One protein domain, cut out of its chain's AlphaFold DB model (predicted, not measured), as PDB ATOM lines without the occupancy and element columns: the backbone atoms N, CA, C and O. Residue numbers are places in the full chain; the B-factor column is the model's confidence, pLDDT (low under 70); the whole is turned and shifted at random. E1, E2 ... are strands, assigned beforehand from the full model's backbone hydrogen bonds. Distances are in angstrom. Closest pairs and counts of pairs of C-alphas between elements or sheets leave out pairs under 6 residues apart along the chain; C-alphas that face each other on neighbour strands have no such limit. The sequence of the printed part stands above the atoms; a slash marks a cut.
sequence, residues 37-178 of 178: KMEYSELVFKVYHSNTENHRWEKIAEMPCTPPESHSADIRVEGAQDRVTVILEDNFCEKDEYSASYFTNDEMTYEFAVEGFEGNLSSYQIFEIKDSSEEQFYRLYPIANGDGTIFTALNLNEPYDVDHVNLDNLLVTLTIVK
ATOM      1  N   LYS A  37     299.825 188.231 168.918       83.50
ATOM      2  CA  LYS A  37     299.074 188.952 167.875       83.50
ATOM      3  C   LYS A  37     299.849 190.119 167.272       83.50
ATOM      4  O   LYS A  37     299.267 190.910 166.532       83.50
ATOM      5  N   MET A  38     301.120 190.256 167.625       85.50
ATOM      6  CA  MET A  38     301.950 191.384 167.241       85.50
ATOM      7  C   MET A  38     303.071 190.932 166.320       85.50
ATOM      8  O   MET A  38     303.736 189.937 166.578       85.50
ATOM      9  N   GLU A  39     303.333 191.724 165.285       88.31
ATOM     10  CA  GLU A  39     304.601 191.641 164.564       88.31
ATOM     11  C   GLU A  39     305.645 192.463 165.333       88.31
ATOM     12  O   GLU A  39     305.425 193.645 165.626       88.31
ATOM     13  N   TYR A  40     306.741 191.814 165.717       92.56
ATOM     14  CA  TYR A  40     307.910 192.408 166.362       92.56
ATOM     15  C   TYR A  40     309.139 191.537 166.069       92.56
ATOM     16  O   TYR A  40     309.010 190.342 165.799       92.56
ATOM     17  N   SER A  41     310.326 192.134 166.094       95.19
ATOM     18  CA  SER A  41     311.603 191.442 165.905       95.19
ATOM     19  C   SER A  41     312.247 191.037 167.234       95.19
ATOM     20  O   SER A  41     312.872 189.980 167.326       95.19
ATOM     21  N   GLU A  42     312.064 191.851 168.274       96.69
ATOM     22  CA  GLU A  42     312.675 191.661 169.589       96.69
ATOM     23  C   GLU A  42     311.856 192.371 170.680       96.69
ATOM     24  O   GLU A  42     311.242 193.419 170.446       96.69
ATOM     25  N   LEU A  43     311.854 191.806 171.883       97.69
ATOM     26  CA  LEU A  43     311.423 192.461 173.113       97.69
ATOM     27  C   LEU A  43     312.666 192.821 173.919       97.69
ATOM     28  O   LEU A  43     313.545 191.985 174.103       97.69
ATOM     29  N   VAL A  44     312.739 194.047 174.431       98.44
ATOM     30  CA  VAL A  44     313.868 194.481 175.261       98.44
ATOM     31  C   VAL A  44     313.353 194.927 176.614       98.44
ATOM     32  O   VAL A  44     312.766 196.006 176.736       98.44
ATOM     33  N   PHE A  45     313.601 194.105 177.631       98.56
ATOM     34  CA  PHE A  45     313.365 194.485 179.016       98.56
ATOM     35  C   PHE A  45     314.552 195.293 179.521       98.56
ATOM     36  O   PHE A  45     315.700 194.871 179.380       98.56
ATOM     37  N   LYS A  46     314.302 196.459 180.111       98.62
ATOM     38  CA  LYS A  46     315.354 197.257 180.750       98.62
ATOM     39  C   LYS A  46     315.087 197.339 182.237       98.62
ATOM     40  O   LYS A  46     313.946 197.512 182.660       98.62
ATOM     41  N   VAL A  47     316.148 197.214 183.019       98.31
ATOM     42  CA  VAL A  47     316.084 197.253 184.476       98.31
ATOM     43  C   VAL A  47     316.726 198.542 184.945       98.31
ATOM     44  O   VAL A  47     317.864 198.850 184.579       98.31
ATOM     45  N   TYR A  48     315.996 199.271 185.775       96.75
ATOM     46  CA  TYR A  48     316.447 200.480 186.431       96.75
ATOM     47  C   TYR A  48     316.402 200.295 187.942       96.75
ATOM     48  O   TYR A  48     315.426 199.773 188.481       96.75
ATOM     49  N   HIS A  49     317.437 200.770 188.619       94.25
ATOM     50  CA  HIS A  49     317.465 200.923 190.068       94.25
ATOM     51  C   HIS A  49     317.403 202.406 190.407       94.25
ATOM     52  O   HIS A  49     317.944 203.254 189.696       94.25
ATOM     53  N   SER A  50     316.662 202.733 191.450       90.38
ATOM     54  CA  SER A  50     316.523 204.099 191.920       90.38
ATOM     55  C   SER A  50     317.782 204.502 192.699       90.38
ATOM     56  O   SER A  50     318.083 203.908 193.734       90.38
ATOM     57  N   ASN A  51     318.521 205.508 192.233       87.75
ATOM     58  CA  ASN A  51     319.659 206.036 192.976       87.75
ATOM     59  C   ASN A  51     319.172 206.939 194.111       87.75
ATOM     60  O   ASN A  51     318.724 208.068 193.898       87.75
ATOM     61  N   THR A  52     319.342 206.441 195.328       83.00
ATOM     62  CA  THR A  52     318.885 207.052 196.574       83.00
ATOM     63  C   THR A  52     319.682 208.298 196.993       83.00
ATOM     64  O   THR A  52     319.280 209.021 197.899       83.00
ATOM     65  N   GLU A  53     320.803 208.608 196.341       83.62
ATOM     66  CA  GLU A  53     321.587 209.824 196.597       83.62
ATOM     67  C   GLU A  53     321.161 210.993 195.703       83.62
ATOM     68  O   GLU A  53     321.090 212.139 196.151       83.62
ATOM     69  N   ASN A  54     320.914 210.721 194.419       85.88
ATOM     70  CA  ASN A  54     320.626 211.744 193.407       85.88
ATOM     71  C   ASN A  54     319.167 211.742 192.927       85.88
ATOM     72  O   ASN A  54     318.793 212.605 192.124       85.88
ATOM     73  N   HIS A  55     318.370 210.802 193.433       84.38
ATOM     74  CA  HIS A  55     316.955 210.632 193.150       84.38
ATOM     75  C   HIS A  55     316.651 210.361 191.670       84.38
ATOM     76  O   HIS A  55     315.625 210.797 191.165       84.38
ATOM     77  N   ARG A  56     317.530 209.684 190.922       88.88
ATOM     78  CA  ARG A  56     317.312 209.361 189.499       88.88
ATOM     79  C   ARG A  56     317.295 207.864 189.249       88.88
ATOM     80  O   ARG A  56     317.907 207.088 189.972       88.88
ATOM     81  N   TRP A  57     316.618 207.469 188.178       92.12
ATOM     82  CA  TRP A  57     316.671 206.103 187.673       92.12
ATOM     83  C   TRP A  57     318.006 205.839 186.985       92.12
ATOM     84  O   TRP A  57     318.381 206.539 186.043       92.12
ATOM     85  N   GLU A  58     318.698 204.797 187.424       94.19
ATOM     86  CA  GLU A  58     319.924 204.316 186.806       94.19
ATOM     87  C   GLU A  58     319.645 202.999 186.105       94.19
ATOM     88  O   GLU A  58     319.200 202.036 186.723       94.19
ATOM     89  N   LYS A  59     319.885 202.953 184.794       96.88
ATOM     90  CA  LYS A  59     319.753 201.712 184.035       96.88
ATOM     91  C   LYS A  59     320.909 200.786 184.393       96.88
ATOM     92  O   LYS A  59     322.061 201.119 184.114       96.88
ATOM     93  N   ILE A  60     320.593 199.626 184.948       97.56
ATOM     94  CA  ILE A  60     321.582 198.647 185.416       97.56
ATOM     95  C   ILE A  60     321.695 197.436 184.483       97.56
ATOM     96  O   ILE A  60     322.759 196.823 184.413       97.56
ATOM     97  N   ALA A  61     320.637 197.118 183.726       98.25
ATOM     98  CA  ALA A  61     320.634 195.995 182.789       98.25
ATOM     99  C   ALA A  61     319.698 196.208 181.590       98.25
ATOM    100  O   ALA A  61     318.715 196.949 181.660       98.25
ATOM    101  N   GLU A  62     319.998 195.497 180.503       98.44
ATOM    102  CA  GLU A  62     319.117 195.278 179.354       98.44
ATOM    103  C   GLU A  62     319.083 193.778 179.052       98.44
ATOM    104  O   GLU A  62     320.125 193.123 179.028       98.44
ATOM    105  N   MET A  63     317.884 193.240 178.847       98.50
ATOM    106  CA  MET A  63     317.614 191.814 178.681       98.50
ATOM    107  C   MET A  63     316.755 191.632 177.417       98.50
ATOM    108  O   MET A  63     315.523 191.655 177.500       98.50
ATOM    109  N   PRO A  64     317.384 191.562 176.227       98.00
ATOM    110  CA  PRO A  64     316.680 191.329 174.971       98.00
ATOM    111  C   PRO A  64     316.242 189.865 174.829       98.00
ATOM    112  O   PRO A  64     316.971 188.956 175.231       98.00
ATOM    113  N   CYS A  65     315.085 189.627 174.210       96.94
ATOM    114  CA  CYS A  65     314.631 188.294 173.829       96.94
ATOM    115  C   CYS A  65     313.700 188.284 172.613       96.94
ATOM    116  O   CYS A  65     313.019 189.256 172.284       96.94
ATOM    117  N   THR A  66     313.628 187.111 171.990       95.25
ATOM    118  CA  THR A  66     312.664 186.780 170.940       95.25
ATOM    119  C   THR A  66     312.054 185.429 171.313       95.25
ATOM    120  O   THR A  66     312.587 184.395 170.898       95.25
ATOM    121  N   PRO A  67     311.013 185.402 172.171       92.38
ATOM    122  CA  PRO A  67     310.432 184.144 172.622       92.38
ATOM    123  C   PRO A  67     309.880 183.349 171.425       92.38
ATOM    124  O   PRO A  67     309.430 183.954 170.443       92.38
ATOM    125  N   PRO A  68     309.907 182.003 171.470       91.50
ATOM    126  CA  PRO A  68     309.297 181.174 170.438       91.50
ATOM    127  C   PRO A  68     307.816 181.504 170.205       91.50
ATOM    128  O   PRO A  68     307.123 182.051 171.066       91.50
ATOM    129  N   GLU A  69     307.287 181.113 169.043       86.00
ATOM    130  CA  GLU A  69     305.845 181.200 168.799       86.00
ATOM    131  C   GLU A  69     305.083 180.444 169.903       86.00
ATOM    132  O   GLU A  69     305.486 179.354 170.301       86.00
ATOM    133  N   SER A  70     303.975 181.019 170.386       87.44
ATOM    134  CA  SER A  70     303.151 180.537 171.513       87.44
ATOM    135  C   SER A  70     303.760 180.635 172.920       87.44
ATOM    136  O   SER A  70     303.059 180.347 173.892       87.44
ATOM    137  N   HIS A  71     305.002 181.101 173.045       94.06
ATOM    138  CA  HIS A  71     305.619 181.422 174.328       94.06
ATOM    139  C   HIS A  71     305.396 182.899 174.694       94.06
ATOM    140  O   HIS A  71     304.998 183.724 173.870       94.06
ATOM    141  N   SER A  72     305.604 183.239 175.961       94.62
ATOM    142  CA  SER A  72     305.483 184.588 176.511       94.62
ATOM    143  C   SER A  72     306.716 184.908 177.342       94.62
ATOM    144  O   SER A  72     307.096 184.129 178.211       94.62
ATOM    145  N   ALA A  73     307.326 186.063 177.087       96.00
ATOM    146  CA  ALA A  73     308.411 186.556 177.922       96.00
ATOM    147  C   ALA A  73     307.854 187.301 179.145       96.00
ATOM    148  O   ALA A  73     306.940 188.127 179.018       96.00
ATOM    149  N   ASP A  74     308.434 187.050 180.316       97.00
ATOM    150  CA  ASP A  74     308.121 187.763 181.557       97.00
ATOM    151  C   ASP A  74     309.392 188.021 182.386       97.00
ATOM    152  O   ASP A  74     310.471 187.519 182.079       97.00
ATOM    153  N   ILE A  75     309.275 188.840 183.430       97.12
ATOM    154  CA  ILE A  75     310.348 189.163 184.367       97.12
ATOM    155  C   ILE A  75     309.946 188.747 185.779       97.12
ATOM    156  O   ILE A  75     309.038 189.333 186.375       97.12
ATOM    157  N   ARG A  76     310.688 187.805 186.356       96.00
ATOM    158  CA  ARG A  76     310.641 187.492 187.787       96.00
ATOM    159  C   ARG A  76     311.740 188.255 188.513       96.00
ATOM    160  O   ARG A  76     312.844 188.427 188.004       96.00
ATOM    161  N   VAL A  77     311.429 188.733 189.713       96.81
ATOM    162  CA  VAL A  77     312.396 189.407 190.583       96.81
ATOM    163  C   VAL A  77     312.389 188.706 191.929       96.81
ATOM    164  O   VAL A  77     311.331 188.501 192.524       96.81
ATOM    165  N   GLU A  78     313.574 188.339 192.394       96.50
ATOM    166  CA  GLU A  78     313.796 187.645 193.652       96.50
ATOM    167  C   GLU A  78     314.683 188.496 194.557       96.50
ATOM    168  O   GLU A  78     315.651 189.116 194.114       96.50
ATOM    169  N   GLY A  79     314.333 188.538 195.840       95.31
ATOM    170  CA  GLY A  79     315.150 189.162 196.868       95.31
ATOM    171  C   GLY A  79     315.911 188.105 197.661       95.31
ATOM    172  O   GLY A  79     315.402 187.023 197.949       95.31
ATOM    173  N   ALA A  80     317.136 188.441 198.041       96.12
ATOM    174  CA  ALA A  80     317.913 187.722 199.033       96.12
ATOM    175  C   ALA A  80     318.631 188.738 199.922       96.12
ATOM    176  O   ALA A  80     318.677 189.927 199.608       96.12
ATOM    177  N   GLN A  81     319.192 188.284 201.041       96.50
ATOM    178  CA  GLN A  81     319.968 189.180 201.889       96.50
ATOM    179  C   GLN A  81     321.048 189.902 201.058       96.50
ATOM    180  O   GLN A  81     321.803 189.259 200.321       96.50
ATOM    181  N   ASP A  82     321.073 191.228 201.192       96.44
ATOM    182  CA  ASP A  82     321.964 192.185 200.535       96.44
ATOM    183  C   ASP A  82     321.895 192.202 198.993       96.44
ATOM    184  O   ASP A  82     322.816 192.680 198.325       96.44
ATOM    185  N   ARG A  83     320.826 191.653 198.394       96.88
ATOM    186  CA  ARG A  83     320.798 191.365 196.956       96.88
ATOM    187  C   ARG A  83     319.404 191.306 196.339       96.88
ATOM    188  O   ARG A  83     318.456 190.792 196.928       96.88
ATOM    189  N   VAL A  84     319.334 191.715 195.076       97.69
ATOM    190  CA  VAL A  84     318.186 191.490 194.196       97.69
ATOM    191  C   VAL A  84     318.640 190.805 192.907       97.69
ATOM    192  O   VAL A  84     319.667 191.152 192.321       97.69
ATOM    193  N   THR A  85     317.847 189.835 192.461       98.31
ATOM    194  CA  THR A  85     318.061 189.062 191.237       98.31
ATOM    195  C   THR A  85     316.866 189.254 190.307       98.31
ATOM    196  O   THR A  85     315.722 189.055 190.704       98.31
ATOM    197  N   VAL A  86     317.124 189.643 189.062       98.44
ATOM    198  CA  VAL A  86     316.136 189.786 187.989       98.44
ATOM    199  C   VAL A  86     316.333 188.654 186.998       98.44
ATOM    200  O   VAL A  86     317.448 188.428 186.529       98.44
ATOM    201  N   ILE A  87     315.260 187.945 186.675       98.50
ATOM    202  CA  ILE A  87     315.268 186.766 185.818       98.50
ATOM    203  C   ILE A  87     314.316 187.024 184.656       98.50
ATOM    204  O   ILE A  87     313.137 187.312 184.867       98.50
ATOM    205  N   LEU A  88     314.841 186.936 183.436       98.38
ATOM    206  CA  LEU A  88     314.049 186.877 182.218       98.38
ATOM    207  C   LEU A  88     313.560 185.450 182.025       98.38
ATOM    208  O   LEU A  88     314.365 184.520 181.965       98.38
ATOM    209  N   GLU A  89     312.248 185.310 181.920       98.06
ATOM    210  CA  GLU A  89     311.559 184.036 181.822       98.06
ATOM    211  C   GLU A  89     311.012 183.818 180.416       98.06
ATOM    212  O   GLU A  89     310.429 184.726 179.816       98.06
ATOM    213  N   ASP A  90     311.150 182.589 179.930       96.75
ATOM    214  CA  ASP A  90     310.401 182.055 178.801       96.75
ATOM    215  C   ASP A  90     309.278 181.157 179.335       96.75
ATOM    216  O   ASP A  90     309.514 180.049 179.829       96.75
ATOM    217  N   ASN A  91     308.048 181.667 179.278       97.25
ATOM    218  CA  ASN A  91     306.867 181.020 179.831       97.25
ATOM    219  C   ASN A  91     305.975 180.455 178.727       97.25
ATOM    220  O   ASN A  91     305.627 181.141 177.766       97.25
ATOM    221  N   PHE A  92     305.506 179.224 178.898       95.31
ATOM    222  CA  PHE A  92     304.607 178.592 177.937       95.31
ATOM    223  C   PHE A  92     303.617 177.650 178.609       95.31
ATOM    224  O   PHE A  92     303.744 177.266 179.774       95.31
ATOM    225  N   CYS A  93     302.566 177.311 177.865       94.81
ATOM    226  CA  CYS A  93     301.497 176.455 178.346       94.81
ATOM    227  C   CYS A  93     301.233 175.325 177.357       94.81
ATOM    228  O   CYS A  93     300.869 175.569 176.207       94.81
ATOM    229  N   GLU A  94     301.330 174.091 177.839       94.06
ATOM    230  CA  GLU A  94     300.879 172.917 177.101       94.06
ATOM    231  C   GLU A  94     299.463 172.561 177.554       94.06
ATOM    232  O   GLU A  94     299.176 172.467 178.752       94.06
ATOM    233  N   LYS A  95     298.561 172.386 176.588       92.25
ATOM    234  CA  LYS A  95     297.155 172.062 176.842       92.25
ATOM    235  C   LYS A  95     296.818 170.713 176.234       92.25
ATOM    236  O   LYS A  95     297.114 170.472 175.065       92.25
ATOM    237  N   ASP A  96     296.140 169.884 177.013       92.31
ATOM    238  CA  ASP A  96     295.444 168.700 176.522       92.31
ATOM    239  C   ASP A  96     293.917 168.897 176.631       92.31
ATOM    240  O   ASP A  96     293.429 170.009 176.844       92.31
ATOM    241  N   GLU A  97     293.136 167.834 176.422       92.38
ATOM    242  CA  GLU A  97     291.667 167.898 176.452       92.38
ATOM    243  C   GLU A  97     291.095 168.272 177.837       92.38
ATOM    244  O   GLU A  97     289.983 168.794 177.925       92.38
ATOM    245  N   TYR A  98     291.839 168.032 178.920       91.88
ATOM    246  CA  TYR A  98     291.344 168.105 180.298       91.88
ATOM    247  C   TYR A  98     292.168 169.018 181.212       91.88
ATOM    248  O   TYR A  98     291.706 169.357 182.303       91.88
ATOM    249  N   SER A  99     293.377 169.405 180.806       92.94
ATOM    250  CA  SER A  99     294.328 170.111 181.653       92.94
ATOM    251  C   SER A  99     295.198 171.114 180.891       92.94
ATOM    252  O   SER A  99     295.351 171.066 179.669       92.94
ATOM    253  N   ALA A 100     295.752 172.056 181.651       93.25
ATOM    254  CA  ALA A 100     296.758 173.006 181.204       93.25
ATOM    255  C   ALA A 100     297.951 172.915 182.160       93.25
ATOM    256  O   ALA A 100     297.780 173.067 183.372       93.25
ATOM    257  N   SER A 101     299.136 172.667 181.612       94.69
ATOM    258  CA  SER A 101     300.402 172.674 182.343       94.69
ATOM    259  C   SER A 101     301.188 173.921 181.960       94.69
ATOM    260  O   SER A 101     301.260 174.265 180.781       94.69
ATOM    261  N   TYR A 102     301.731 174.613 182.958       95.19
ATOM    262  CA  TYR A 102     302.503 175.842 182.785       95.19
ATOM    263  C   TYR A 102     303.971 175.549 183.064       95.19
ATOM    264  O   TYR A 102     304.289 174.870 184.043       95.19
ATOM    265  N   PHE A 103     304.835 176.068 182.205       96.38
ATOM    266  CA  PHE A 103     306.273 175.874 182.262       96.38
ATOM    267  C   PHE A 103     306.972 177.225 182.180       96.38
ATOM    268  O   PHE A 103     306.501 178.126 181.484       96.38
ATOM    269  N   THR A 104     308.099 177.315 182.874       97.06
ATOM    270  CA  THR A 104     308.947 178.502 182.957       97.06
ATOM    271  C   THR A 104     310.387 178.050 182.795       97.06
ATOM    272  O   THR A 104     310.842 177.176 183.540       97.06
ATOM    273  N   ASN A 105     311.089 178.638 181.832       96.88
ATOM    274  CA  ASN A 105     312.534 178.522 181.699       96.88
ATOM    275  C   ASN A 105     313.187 179.854 182.067       96.88
ATOM    276  O   ASN A 105     312.718 180.913 181.652       96.88
ATOM    277  N   ASP A 106     314.294 179.791 182.801       97.56
ATOM    278  CA  ASP A 106     315.107 180.964 183.115       97.56
ATOM    279  C   ASP A 106     316.107 181.191 181.970       97.56
ATOM    280  O   ASP A 106     317.052 180.421 181.799       97.56
ATOM    281  N   GLU A 107     315.897 182.242 181.176       96.75
ATOM    282  CA  GLU A 107     316.692 182.537 179.975       96.75
ATOM    283  C   GLU A 107     317.917 183.401 180.289       96.75
ATOM    284  O   GLU A 107     319.018 183.178 179.780       96.75
ATOM    285  N   MET A 108     317.738 184.412 181.140       97.88
ATOM    286  CA  MET A 108     318.806 185.328 181.528       97.88
ATOM    287  C   MET A 108     318.619 185.787 182.967       97.88
ATOM    288  O   MET A 108     317.502 186.011 183.420       97.88
ATOM    289  N   THR A 109     319.726 185.985 183.675       97.94
ATOM    290  CA  THR A 109     319.721 186.466 185.056       97.94
ATOM    291  C   THR A 109     320.655 187.658 185.203       97.94
ATOM    292  O   THR A 109     321.788 187.629 184.723       97.94
ATOM    293  N   TYR A 110     320.187 188.691 185.895       98.25
ATOM    294  CA  TYR A 110     320.980 189.836 186.313       98.25
ATOM    295  C   TYR A 110     320.880 190.008 187.827       98.25
ATOM    296  O   TYR A 110     319.799 189.927 188.398       98.25
ATOM    297  N   GLU A 111     322.006 190.255 188.482       97.81
ATOM    298  CA  GLU A 111     322.094 190.365 189.935       97.81
ATOM    299  C   GLU A 111     322.790 191.671 190.310       97.81
ATOM    300  O   GLU A 111     323.810 192.025 189.714       97.81
ATOM    301  N   PHE A 112     322.260 192.368 191.315       96.12
ATOM    302  CA  PHE A 112     322.894 193.550 191.888       96.12
ATOM    303  C   PHE A 112     322.763 193.571 193.411       96.12
ATOM    304  O   PHE A 112     321.848 192.985 193.999       96.12
ATOM    305  N   ALA A 113     323.732 194.221 194.051       95.44
ATOM    306  CA  ALA A 113     323.789 194.346 195.498       95.44
ATOM    307  C   ALA A 113     322.896 195.493 195.979       95.44
ATOM    308  O   ALA A 113     322.870 196.561 195.367       95.44
ATOM    309  N   VAL A 114     322.223 195.275 197.107       92.94
ATOM    310  CA  VAL A 114     321.493 196.306 197.851       92.94
ATOM    311  C   VAL A 114     321.863 196.152 199.320       92.94
ATOM    312  O   VAL A 114     321.291 195.329 200.030       92.94
ATOM    313  N   GLU A 115     322.874 196.896 199.766       92.12
ATOM    314  CA  GLU A 115     323.413 196.758 201.121       92.12
ATOM    315  C   GLU A 115     322.341 197.008 202.191       92.12
ATOM    316  O   GLU A 115     321.641 198.020 202.183       92.12
ATOM    317  N   GLY A 116     322.229 196.084 203.143       91.06
ATOM    318  CA  GLY A 116     321.268 196.151 204.236       91.06
ATOM    319  C   GLY A 116     319.872 195.640 203.883       91.06
ATOM    320  O   GLY A 116     319.018 195.634 204.769       91.06
ATOM    321  N   PHE A 117     319.613 195.195 202.647       93.88
ATOM    322  CA  PHE A 117     318.336 194.587 202.280       93.88
ATOM    323  C   PHE A 117     318.181 193.195 202.909       93.88
ATOM    324  O   PHE A 117     319.054 192.339 202.799       93.88
ATOM    325  N   GLU A 118     317.044 192.930 203.546       94.19
ATOM    326  CA  GLU A 118     316.757 191.646 204.201       94.19
ATOM    327  C   GLU A 118     316.340 190.546 203.211       94.19
ATOM    328  O   GLU A 118     316.281 189.372 203.576       94.19
ATOM    329  N   GLY A 119     316.076 190.905 201.951       92.31
ATOM    330  CA  GLY A 119     315.766 189.955 200.884       92.31
ATOM    331  C   GLY A 119     314.283 189.719 200.624       92.31
ATOM    332  O   GLY A 119     313.948 188.883 199.793       92.31
ATOM    333  N   ASN A 120     313.374 190.417 201.300       89.38
ATOM    334  CA  ASN A 120     311.943 190.207 201.098       89.38
ATOM    335  C   ASN A 120     311.338 191.248 200.146       89.38
ATOM    336  O   ASN A 120     311.225 192.420 200.496       89.38
ATOM    337  N   LEU A 121     310.896 190.807 198.966       88.81
ATOM    338  CA  LEU A 121     310.088 191.610 198.044       88.81
ATOM    339  C   LEU A 121     308.607 191.290 198.270       88.81
ATOM    340  O   LEU A 121     308.096 190.266 197.819       88.81
ATOM    341  N   SER A 122     307.911 192.161 198.997       81.75
ATOM    342  CA  SER A 122     306.546 191.902 199.474       81.75
ATOM    343  C   SER A 122     305.444 192.215 198.455       81.75
ATOM    344  O   SER A 122     304.322 191.726 198.598       81.75
ATOM    345  N   SER A 123     305.724 193.037 197.440       86.25
ATOM    346  CA  SER A 123     304.743 193.438 196.427       86.25
ATOM    347  C   SER A 123     305.396 194.033 195.180       86.25
ATOM    348  O   SER A 123     306.581 194.364 195.177       86.25
ATOM    349  N   TYR A 124     304.599 194.184 194.122       90.88
ATOM    350  CA  TYR A 124     304.963 194.937 192.929       90.88
ATOM    351  C   TYR A 124     303.724 195.556 192.279       90.88
ATOM    352  O   TYR A 124     302.605 195.059 192.429       90.88
ATOM    353  N   GLN A 125     303.930 196.634 191.528       91.50
ATOM    354  CA  GLN A 125     302.940 197.194 190.615       91.50
ATOM    355  C   GLN A 125     303.194 196.671 189.203       91.50
ATOM    356  O   GLN A 125     304.334 196.647 188.746       91.50
ATOM    357  N   ILE A 126     302.123 196.300 188.502       92.69
ATOM    358  CA  ILE A 126     302.137 195.981 187.072       92.69
ATOM    359  C   ILE A 126     301.515 197.130 186.270       92.69
ATOM    360  O   ILE A 126     300.550 197.754 186.721       92.69
ATOM    361  N   PHE A 127     302.068 197.412 185.093       94.19
ATOM    362  CA  PHE A 127     301.636 198.501 184.218       94.19
ATOM    363  C   PHE A 127     301.047 197.971 182.920       94.19
ATOM    364  O   PHE A 127     301.542 197.007 182.355       94.19
ATOM    365  N   GLU A 128     300.012 198.641 182.417       94.62
ATOM    366  CA  GLU A 128     299.441 198.345 181.106       94.62
ATOM    367  C   GLU A 128     300.482 198.527 179.990       94.62
ATOM    368  O   GLU A 128     301.083 199.593 179.867       94.62
ATOM    369  N   ILE A 129     300.623 197.510 179.138       95.19
ATOM    370  CA  ILE A 129     301.453 197.559 177.932       95.19
ATOM    371  C   ILE A 129     300.564 197.726 176.711       95.19
ATOM    372  O   ILE A 129     299.537 197.058 176.577       95.19
ATOM    373  N   LYS A 130     300.973 198.600 175.798       94.25
ATOM    374  CA  LYS A 130     300.318 198.837 174.513       94.25
ATOM    375  C   LYS A 130     301.228 198.395 173.380       94.25
ATOM    376  O   LYS A 130     302.452 198.389 173.518       94.25
ATOM    377  N   ASP A 131     300.625 198.084 172.236       91.44
ATOM    378  CA  ASP A 131     301.372 197.913 170.991       91.44
ATOM    379  C   ASP A 131     301.988 199.257 170.557       91.44
ATOM    380  O   ASP A 131     301.338 200.092 169.923       91.44
ATOM    381  N   SER A 132     303.222 199.493 170.997       90.75
ATOM    382  CA  SER A 132     304.015 200.692 170.745       90.75
ATOM    383  C   SER A 132     305.502 200.348 170.807       90.75
ATOM    384  O   SER A 132     305.919 199.527 171.625       90.75
ATOM    385  N   SER A 133     306.302 201.010 169.971       92.06
ATOM    386  CA  SER A 133     307.767 200.932 170.013       92.06
ATOM    387  C   SER A 133     308.395 201.873 171.046       92.06
ATOM    388  O   SER A 133     309.614 201.899 171.189       92.06
ATOM    389  N   GLU A 134     307.594 202.699 171.723       94.50
ATOM    390  CA  GLU A 134     308.072 203.520 172.835       94.50
ATOM    391  C   GLU A 134     308.449 202.639 174.034       94.50
ATOM    392  O   GLU A 134     307.922 201.539 174.215       94.50
ATOM    393  N   GLU A 135     309.375 203.121 174.862       96.62
ATOM    394  CA  GLU A 135     309.696 202.470 176.128       96.62
ATOM    395  C   GLU A 135     308.556 202.680 177.126       96.62
ATOM    396  O   GLU A 135     308.165 203.809 177.418       96.62
ATOM    397  N   GLN A 136     308.016 201.575 177.631       96.44
ATOM    398  CA  GLN A 136     306.834 201.545 178.483       96.44
ATOM    399  C   GLN A 136     307.194 200.963 179.848       96.44
ATOM    400  O   GLN A 136     307.981 200.021 179.935       96.44
ATOM    401  N   PHE A 137     306.611 201.491 180.925       96.00
ATOM    402  CA  PHE A 137     306.742 200.873 182.246       96.00
ATOM    403  C   PHE A 137     306.112 199.483 182.231       96.00
ATOM    404  O   PHE A 137     305.039 199.307 181.664       96.00
ATOM    405  N   TYR A 138     306.784 198.514 182.850       96.50
ATOM    406  CA  TYR A 138     306.368 197.114 182.871       96.50
ATOM    407  C   TYR A 138     305.999 196.671 184.286       96.50
ATOM    408  O   TYR A 138     304.848 196.308 184.550       96.50
ATOM    409  N   ARG A 139     306.951 196.771 185.225       95.25
ATOM    410  CA  ARG A 139     306.753 196.467 186.651       95.25
ATOM    411  C   ARG A 139     307.586 197.375 187.544       95.25
ATOM    412  O   ARG A 139     308.668 197.790 187.151       95.25
ATOM    413  N   LEU A 140     307.102 197.642 188.751       94.06
ATOM    414  CA  LEU A 140     307.813 198.409 189.775       94.06
ATOM    415  C   LEU A 140     307.791 197.653 191.104       94.06
ATOM    416  O   LEU A 140     306.720 197.265 191.572       94.06
ATOM    417  N   TYR A 141     308.964 197.481 191.702       93.31
ATOM    418  CA  TYR A 141     309.196 196.739 192.936       93.31
ATOM    419  C   TYR A 141     309.809 197.667 193.988       93.31
ATOM    420  O   TYR A 141     310.933 198.128 193.789       93.31
ATOM    421  N   PRO A 142     309.129 197.919 195.116       91.62
ATOM    422  CA  PRO A 142     309.764 198.527 196.277       91.62
ATOM    423  C   PRO A 142     310.819 197.597 196.870       91.62
ATOM    424  O   PRO A 142     310.547 196.418 197.106       91.62
ATOM    425  N   ILE A 143     311.994 198.139 197.171       91.31
ATOM    426  CA  ILE A 143     313.061 197.443 197.887       91.31
ATOM    427  C   ILE A 143     313.115 198.025 199.301       91.31
ATOM    428  O   ILE A 143     313.577 199.141 199.521       91.31
ATOM    429  N   ALA A 144     312.570 197.296 200.277       88.31
ATOM    430  CA  ALA A 144     312.469 197.765 201.658       88.31
ATOM    431  C   ALA A 144     312.424 196.602 202.659       88.31
ATOM    432  O   ALA A 144     311.863 195.548 202.374       88.31
ATOM    433  N   ASN A 145     312.920 196.827 203.880       85.81
ATOM    434  CA  ASN A 145     312.864 195.864 204.993       85.81
ATOM    435  C   ASN A 145     311.535 195.945 205.778       85.81
ATOM    436  O   ASN A 145     311.508 195.878 207.005       85.81
ATOM    437  N   GLY A 146     310.419 196.177 205.083       80.25
ATOM    438  CA  GLY A 146     309.116 196.440 205.694       80.25
ATOM    439  C   GLY A 146     308.047 196.783 204.659       80.25
ATOM    440  O   GLY A 146     308.049 196.240 203.554       80.25
ATOM    441  N   ASP A 147     307.135 197.689 205.012       73.56
ATOM    442  CA  ASP A 147     306.116 198.171 204.078       73.56
ATOM    443  C   ASP A 147     306.778 199.009 202.974       73.56
ATOM    444  O   ASP A 147     307.285 200.108 203.207       73.56
ATOM    445  N   GLY A 148     306.796 198.465 201.757       72.44
ATOM    446  CA  GLY A 148     307.323 199.145 200.581       72.44
ATOM    447  C   GLY A 148     306.397 200.268 200.115       72.44
ATOM    448  O   GLY A 148     305.178 200.104 200.079       72.44
ATOM    449  N   THR A 149     306.968 201.411 199.731       75.19
ATOM    450  CA  THR A 149     306.217 202.512 199.110       75.19
ATOM    451  C   THR A 149     306.511 202.559 197.618       75.19
ATOM    452  O   THR A 149     307.669 202.577 197.210       75.19
ATOM    453  N   ILE A 150     305.449 202.590 196.814       69.44
ATOM    454  CA  ILE A 150     305.509 202.647 195.351       69.44
ATOM    455  C   ILE A 150     305.340 204.103 194.898       69.44
ATOM    456  O   ILE A 150     304.479 204.822 195.412       69.44
ATOM    457  N   PHE A 151     306.128 204.534 193.910       69.31
ATOM    458  CA  PHE A 151     305.999 205.859 193.298       69.31
ATOM    459  C   PHE A 151     304.642 206.055 192.617       69.31
ATOM    460  O   PHE A 151     304.197 205.230 191.823       69.31
ATOM    461  N   THR A 152     304.012 207.205 192.857       66.38
ATOM    462  CA  THR A 152     302.729 207.565 192.233       66.38
ATOM    463  C   THR A 152     302.884 208.318 190.907       66.38
ATOM    464  O   THR A 152     301.962 208.298 190.093       66.38
ATOM    465  N   ALA A 153     304.040 208.946 190.656       72.31
ATOM    466  CA  ALA A 153     304.351 209.665 189.418       72.31
ATOM    467  C   ALA A 153     305.730 209.241 188.882       72.31
ATOM    468  O   ALA A 153     306.761 209.737 189.327       72.31
ATOM    469  N   LEU A 154     305.745 208.297 187.938       82.25
ATOM    470  CA  LEU A 154     306.971 207.778 187.331       82.25
ATOM    471  C   LEU A 154     307.376 208.571 186.086       82.25
ATOM    472  O   LEU A 154     306.576 208.755 185.169       82.25
ATOM    473  N   ASN A 155     308.648 208.966 186.029       85.81
ATOM    474  CA  ASN A 155     309.289 209.567 184.865       85.81
ATOM    475  C   ASN A 155     310.768 209.144 184.838       85.81
ATOM    476  O   ASN A 155     311.475 209.338 185.820       85.81
ATOM    477  N   LEU A 156     311.244 208.571 183.728       86.38
ATOM    478  CA  LEU A 156     312.650 208.150 183.598       86.38
ATOM    479  C   LEU A 156     313.625 209.331 183.484       86.38
ATOM    480  O   LEU A 156     314.807 209.186 183.777       86.38
ATOM    481  N   ASN A 157     313.148 210.493 183.029       85.81
ATOM    482  CA  ASN A 157     314.000 211.637 182.691       85.81
ATOM    483  C   ASN A 157     314.094 212.682 183.811       85.81
ATOM    484  O   ASN A 157     314.955 213.567 183.775       85.81
ATOM    485  N   GLU A 158     313.215 212.588 184.800       83.06
ATOM    486  CA  GLU A 158     313.143 213.506 185.930       83.06
ATOM    487  C   GLU A 158     313.531 212.772 187.215       83.06
ATOM    488  O   GLU A 158     313.350 211.556 187.303       83.06
ATOM    489  N   PRO A 159     314.087 213.478 188.213       77.50
ATOM    490  CA  PRO A 159     314.265 212.888 189.524       77.50
ATOM    491  C   PRO A 159     312.929 212.416 190.111       77.50
ATOM    492  O   PRO A 159     311.915 213.103 189.971       77.50
ATOM    493  N   TYR A 160     312.929 211.267 190.776       74.19
ATOM    494  CA  TYR A 160     311.791 210.782 191.543       74.19
ATOM    495  C   TYR A 160     311.771 211.449 192.927       74.19
ATOM    496  O   TYR A 160     312.813 211.633 193.534       74.19
ATOM    497  N   ASP A 161     310.587 211.797 193.428       64.56
ATOM    498  CA  ASP A 161     310.332 212.264 194.805       64.56
ATOM    499  C   ASP A 161     311.314 213.312 195.394       64.56
ATOM    500  O   ASP A 161     312.363 213.007 195.963       64.56
ATOM    501  N   VAL A 162     310.920 214.587 195.306       58.59
ATOM    502  CA  VAL A 162     311.650 215.743 195.856       58.59
ATOM    503  C   VAL A 162     311.241 216.109 197.295       58.59
ATOM    504  O   VAL A 162     311.820 217.040 197.859       58.59
ATOM    505  N   ASP A 163     310.306 215.376 197.916       58.38
ATOM    506  CA  ASP A 163     309.754 215.660 199.254       58.38
ATOM    507  C   ASP A 163     310.400 214.793 200.361       58.38
ATOM    508  O   ASP A 163     309.761 214.355 201.319       58.38
ATOM    509  N   HIS A 164     311.721 214.609 200.267       53.75
ATOM    510  CA  HIS A 164     312.603 214.039 201.301       53.75
ATOM    511  C   HIS A 164     312.402 212.561 201.675       53.75
ATOM    512  O   HIS A 164     313.054 212.098 202.617       53.75
ATOM    513  N   VAL A 165     311.571 211.798 200.962       64.19
ATOM    514  CA  VAL A 165     311.499 210.347 201.167       64.19
ATOM    515  C   VAL A 165     312.424 209.659 200.175       64.19
ATOM    516  O   VAL A 165     312.240 209.694 198.963       64.19
ATOM    517  N   ASN A 166     313.468 209.046 200.718       65.12
ATOM    518  CA  ASN A 166     314.413 208.287 199.929       65.12
ATOM    519  C   ASN A 166     313.876 206.870 199.715       65.12
ATOM    520  O   ASN A 166     313.918 206.047 200.631       65.12
ATOM    521  N   LEU A 167     313.297 206.626 198.543       77.19
ATOM    522  CA  LEU A 167     312.692 205.347 198.201       77.19
ATOM    523  C   LEU A 167     313.639 204.535 197.323       77.19
ATOM    524  O   LEU A 167     314.041 204.999 196.257       77.19
ATOM    525  N   ASP A 168     313.936 203.316 197.765       88.00
ATOM    526  CA  ASP A 168     314.688 202.328 197.003       88.00
ATOM    527  C   ASP A 168     313.709 201.406 196.250       88.00
ATOM    528  O   ASP A 168     312.785 200.836 196.835       88.00
ATOM    529  N   ASN A 169     313.833 201.338 194.928       91.38
ATOM    530  CA  ASN A 169     312.950 200.615 194.028       91.38
ATOM    531  C   ASN A 169     313.705 200.073 192.813       91.38
ATOM    532  O   ASN A 169     314.646 200.679 192.295       91.38
ATOM    533  N   LEU A 170     313.162 198.994 192.261       94.62
ATOM    534  CA  LEU A 170     313.504 198.477 190.948       94.62
ATOM    535  C   LEU A 170     312.350 198.694 189.971       94.62
ATOM    536  O   LEU A 170     311.222 198.266 190.211       94.62
ATOM    537  N   LEU A 171     312.644 199.332 188.843       95.56
ATOM    538  CA  LEU A 171     311.714 199.559 187.746       95.56
ATOM    539  C   LEU A 171     312.142 198.731 186.536       95.56
ATOM    540  O   LEU A 171     313.255 198.859 186.035       95.56
ATOM    541  N   VAL A 172     311.224 197.915 186.035       97.81
ATOM    542  CA  VAL A 172     311.359 197.210 184.765       97.81
ATOM    543  C   VAL A 172     310.561 197.970 183.716       97.81
ATOM    544  O   VAL A 172     309.398 198.321 183.941       97.81
ATOM    545  N   THR A 173     311.164 198.194 182.557       98.19
ATOM    546  CA  THR A 173     310.501 198.739 181.368       98.19
ATOM    547  C   THR A 173     310.606 197.761 180.208       98.19
ATOM    548  O   THR A 173     311.409 196.828 180.236       98.19
ATOM    549  N   LEU A 174     309.782 197.971 179.187       98.19
ATOM    550  CA  LEU A 174     309.728 197.156 177.985       98.19
ATOM    551  C   LEU A 174     309.755 198.047 176.743       98.19
ATOM    552  O   LEU A 174     309.045 199.049 176.657       98.19
ATOM    553  N   THR A 175     310.535 197.636 175.751       97.88
ATOM    554  CA  THR A 175     310.457 198.140 174.378       97.88
ATOM    555  C   THR A 175     310.106 196.989 173.446       97.88
ATOM    556  O   THR A 175     310.718 195.927 173.517       97.88
ATOM    557  N   ILE A 176     309.139 197.220 172.557       96.06
ATOM    558  CA  ILE A 176     308.746 196.277 171.507       96.06
ATOM    559  C   ILE A 176     309.372 196.758 170.197       96.06
ATOM    560  O   ILE A 176     308.944 197.765 169.628       96.06
ATOM    561  N   VAL A 177     310.405 196.066 169.726       96.31
ATOM    562  CA  VAL A 177     311.129 196.432 168.503       96.31
ATOM    563  C   VAL A 177     310.385 195.860 167.297       96.31
ATOM    564  O   VAL A 177     310.095 194.669 167.260       96.31
ATOM    565  N   LYS A 178     310.041 196.708 166.325       90.00
ATOM    566  CA  LYS A 178     309.294 196.329 165.112       90.00
ATOM    567  C   LYS A 178     310.212 195.893 163.980       90.00
ATOM    568  O   LYS A 178     311.317 196.466 163.866       90.00
TER     569      LYS A 178
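Overview. This is residues 37 to 178 of the 178 residues of an uncharacterized protein of Clostridiaceae bacterium OM08-6BH (UniProt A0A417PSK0). Picture a sandwich of two strongly twisted sheets face to face, E2 E1 E7 E6 against E3 E4 E5, their strands crossed at 36 degrees. The long hairpin E4 and E5 makes one end of the length, where its tip, residues 95 to 100, sticks out; the link from E6 to E7 loops out toward the other end. The printed part has 142 residues with seven named strands, E1 to E7 in chain order, no named helix and the class all strand; both sheets are antiparallel, in the orders just named. It is compact, with a radius of gyration of the C-alphas of 16.4 A, yet elongated, spanning 55 by 32 by 23 A.

Arrangement. Start at E1, residues 42 to 51, which forms a hairpin with E2, residues 56 to 65; look for N 47 and O 61 at 2.9 A. E2 bends by 52 degrees at residue 60. Next come E3, residues 72 to 80, E4, residues 83 to 95, and E5, residues 100 to 113, a meander, each strand the antiparallel neighbour of the one before. Here N 76 and O 87 are 2.9 A apart, and N 86 and O 110 are 2.8 A apart, both within hydrogen-bond range. E5 bends by 60 degrees at residue 108. E6, residues 136 to 142, is an edge strand and forms a hairpin with E7, residues 169 to 177, with N 172 and O 139 at 2.8 A. E7 is also the antiparallel neighbour of E1, with N 46 and O 173 at 2.9 A. Between the two sheets of the sandwich, the closest C-alphas of E2 and E5 are those of Ala 61 and Tyr 110, 7.1 A apart. E3 is near E1 and near E6, with 6 pairs of C-alphas within 10 A each. Residues 125 to 126 pair antiparallel with residues 139 to 140 of E6.

Along the chain. Find C-alpha 42 at (312.675, 191.661, 169.589); from there E1 runs 28.3 A to Asn 51, and E2 runs 26.4 A. E3 covers 25.9 A, E4 36.6 A, and E5, the longest strand by residues, 37.3 A from C-alpha 100 at (296.758, 173.006, 181.204). E6 covers 18.3 A, and E7 runs 25.9 A to C-alpha 177 at (311.129, 196.432, 168.503).

Size, cuts and confidence. The two C-alphas farthest apart, those of Glu 97 and His 164, are 56.4 A apart. The printed part has no cut; its long links are E5 to E6, with 22 residues, and E6 to E7, with 26. Mean pLDDT of the printed part is 90.6; look for values under 70 at residues 150 to 152 and 161 to 166.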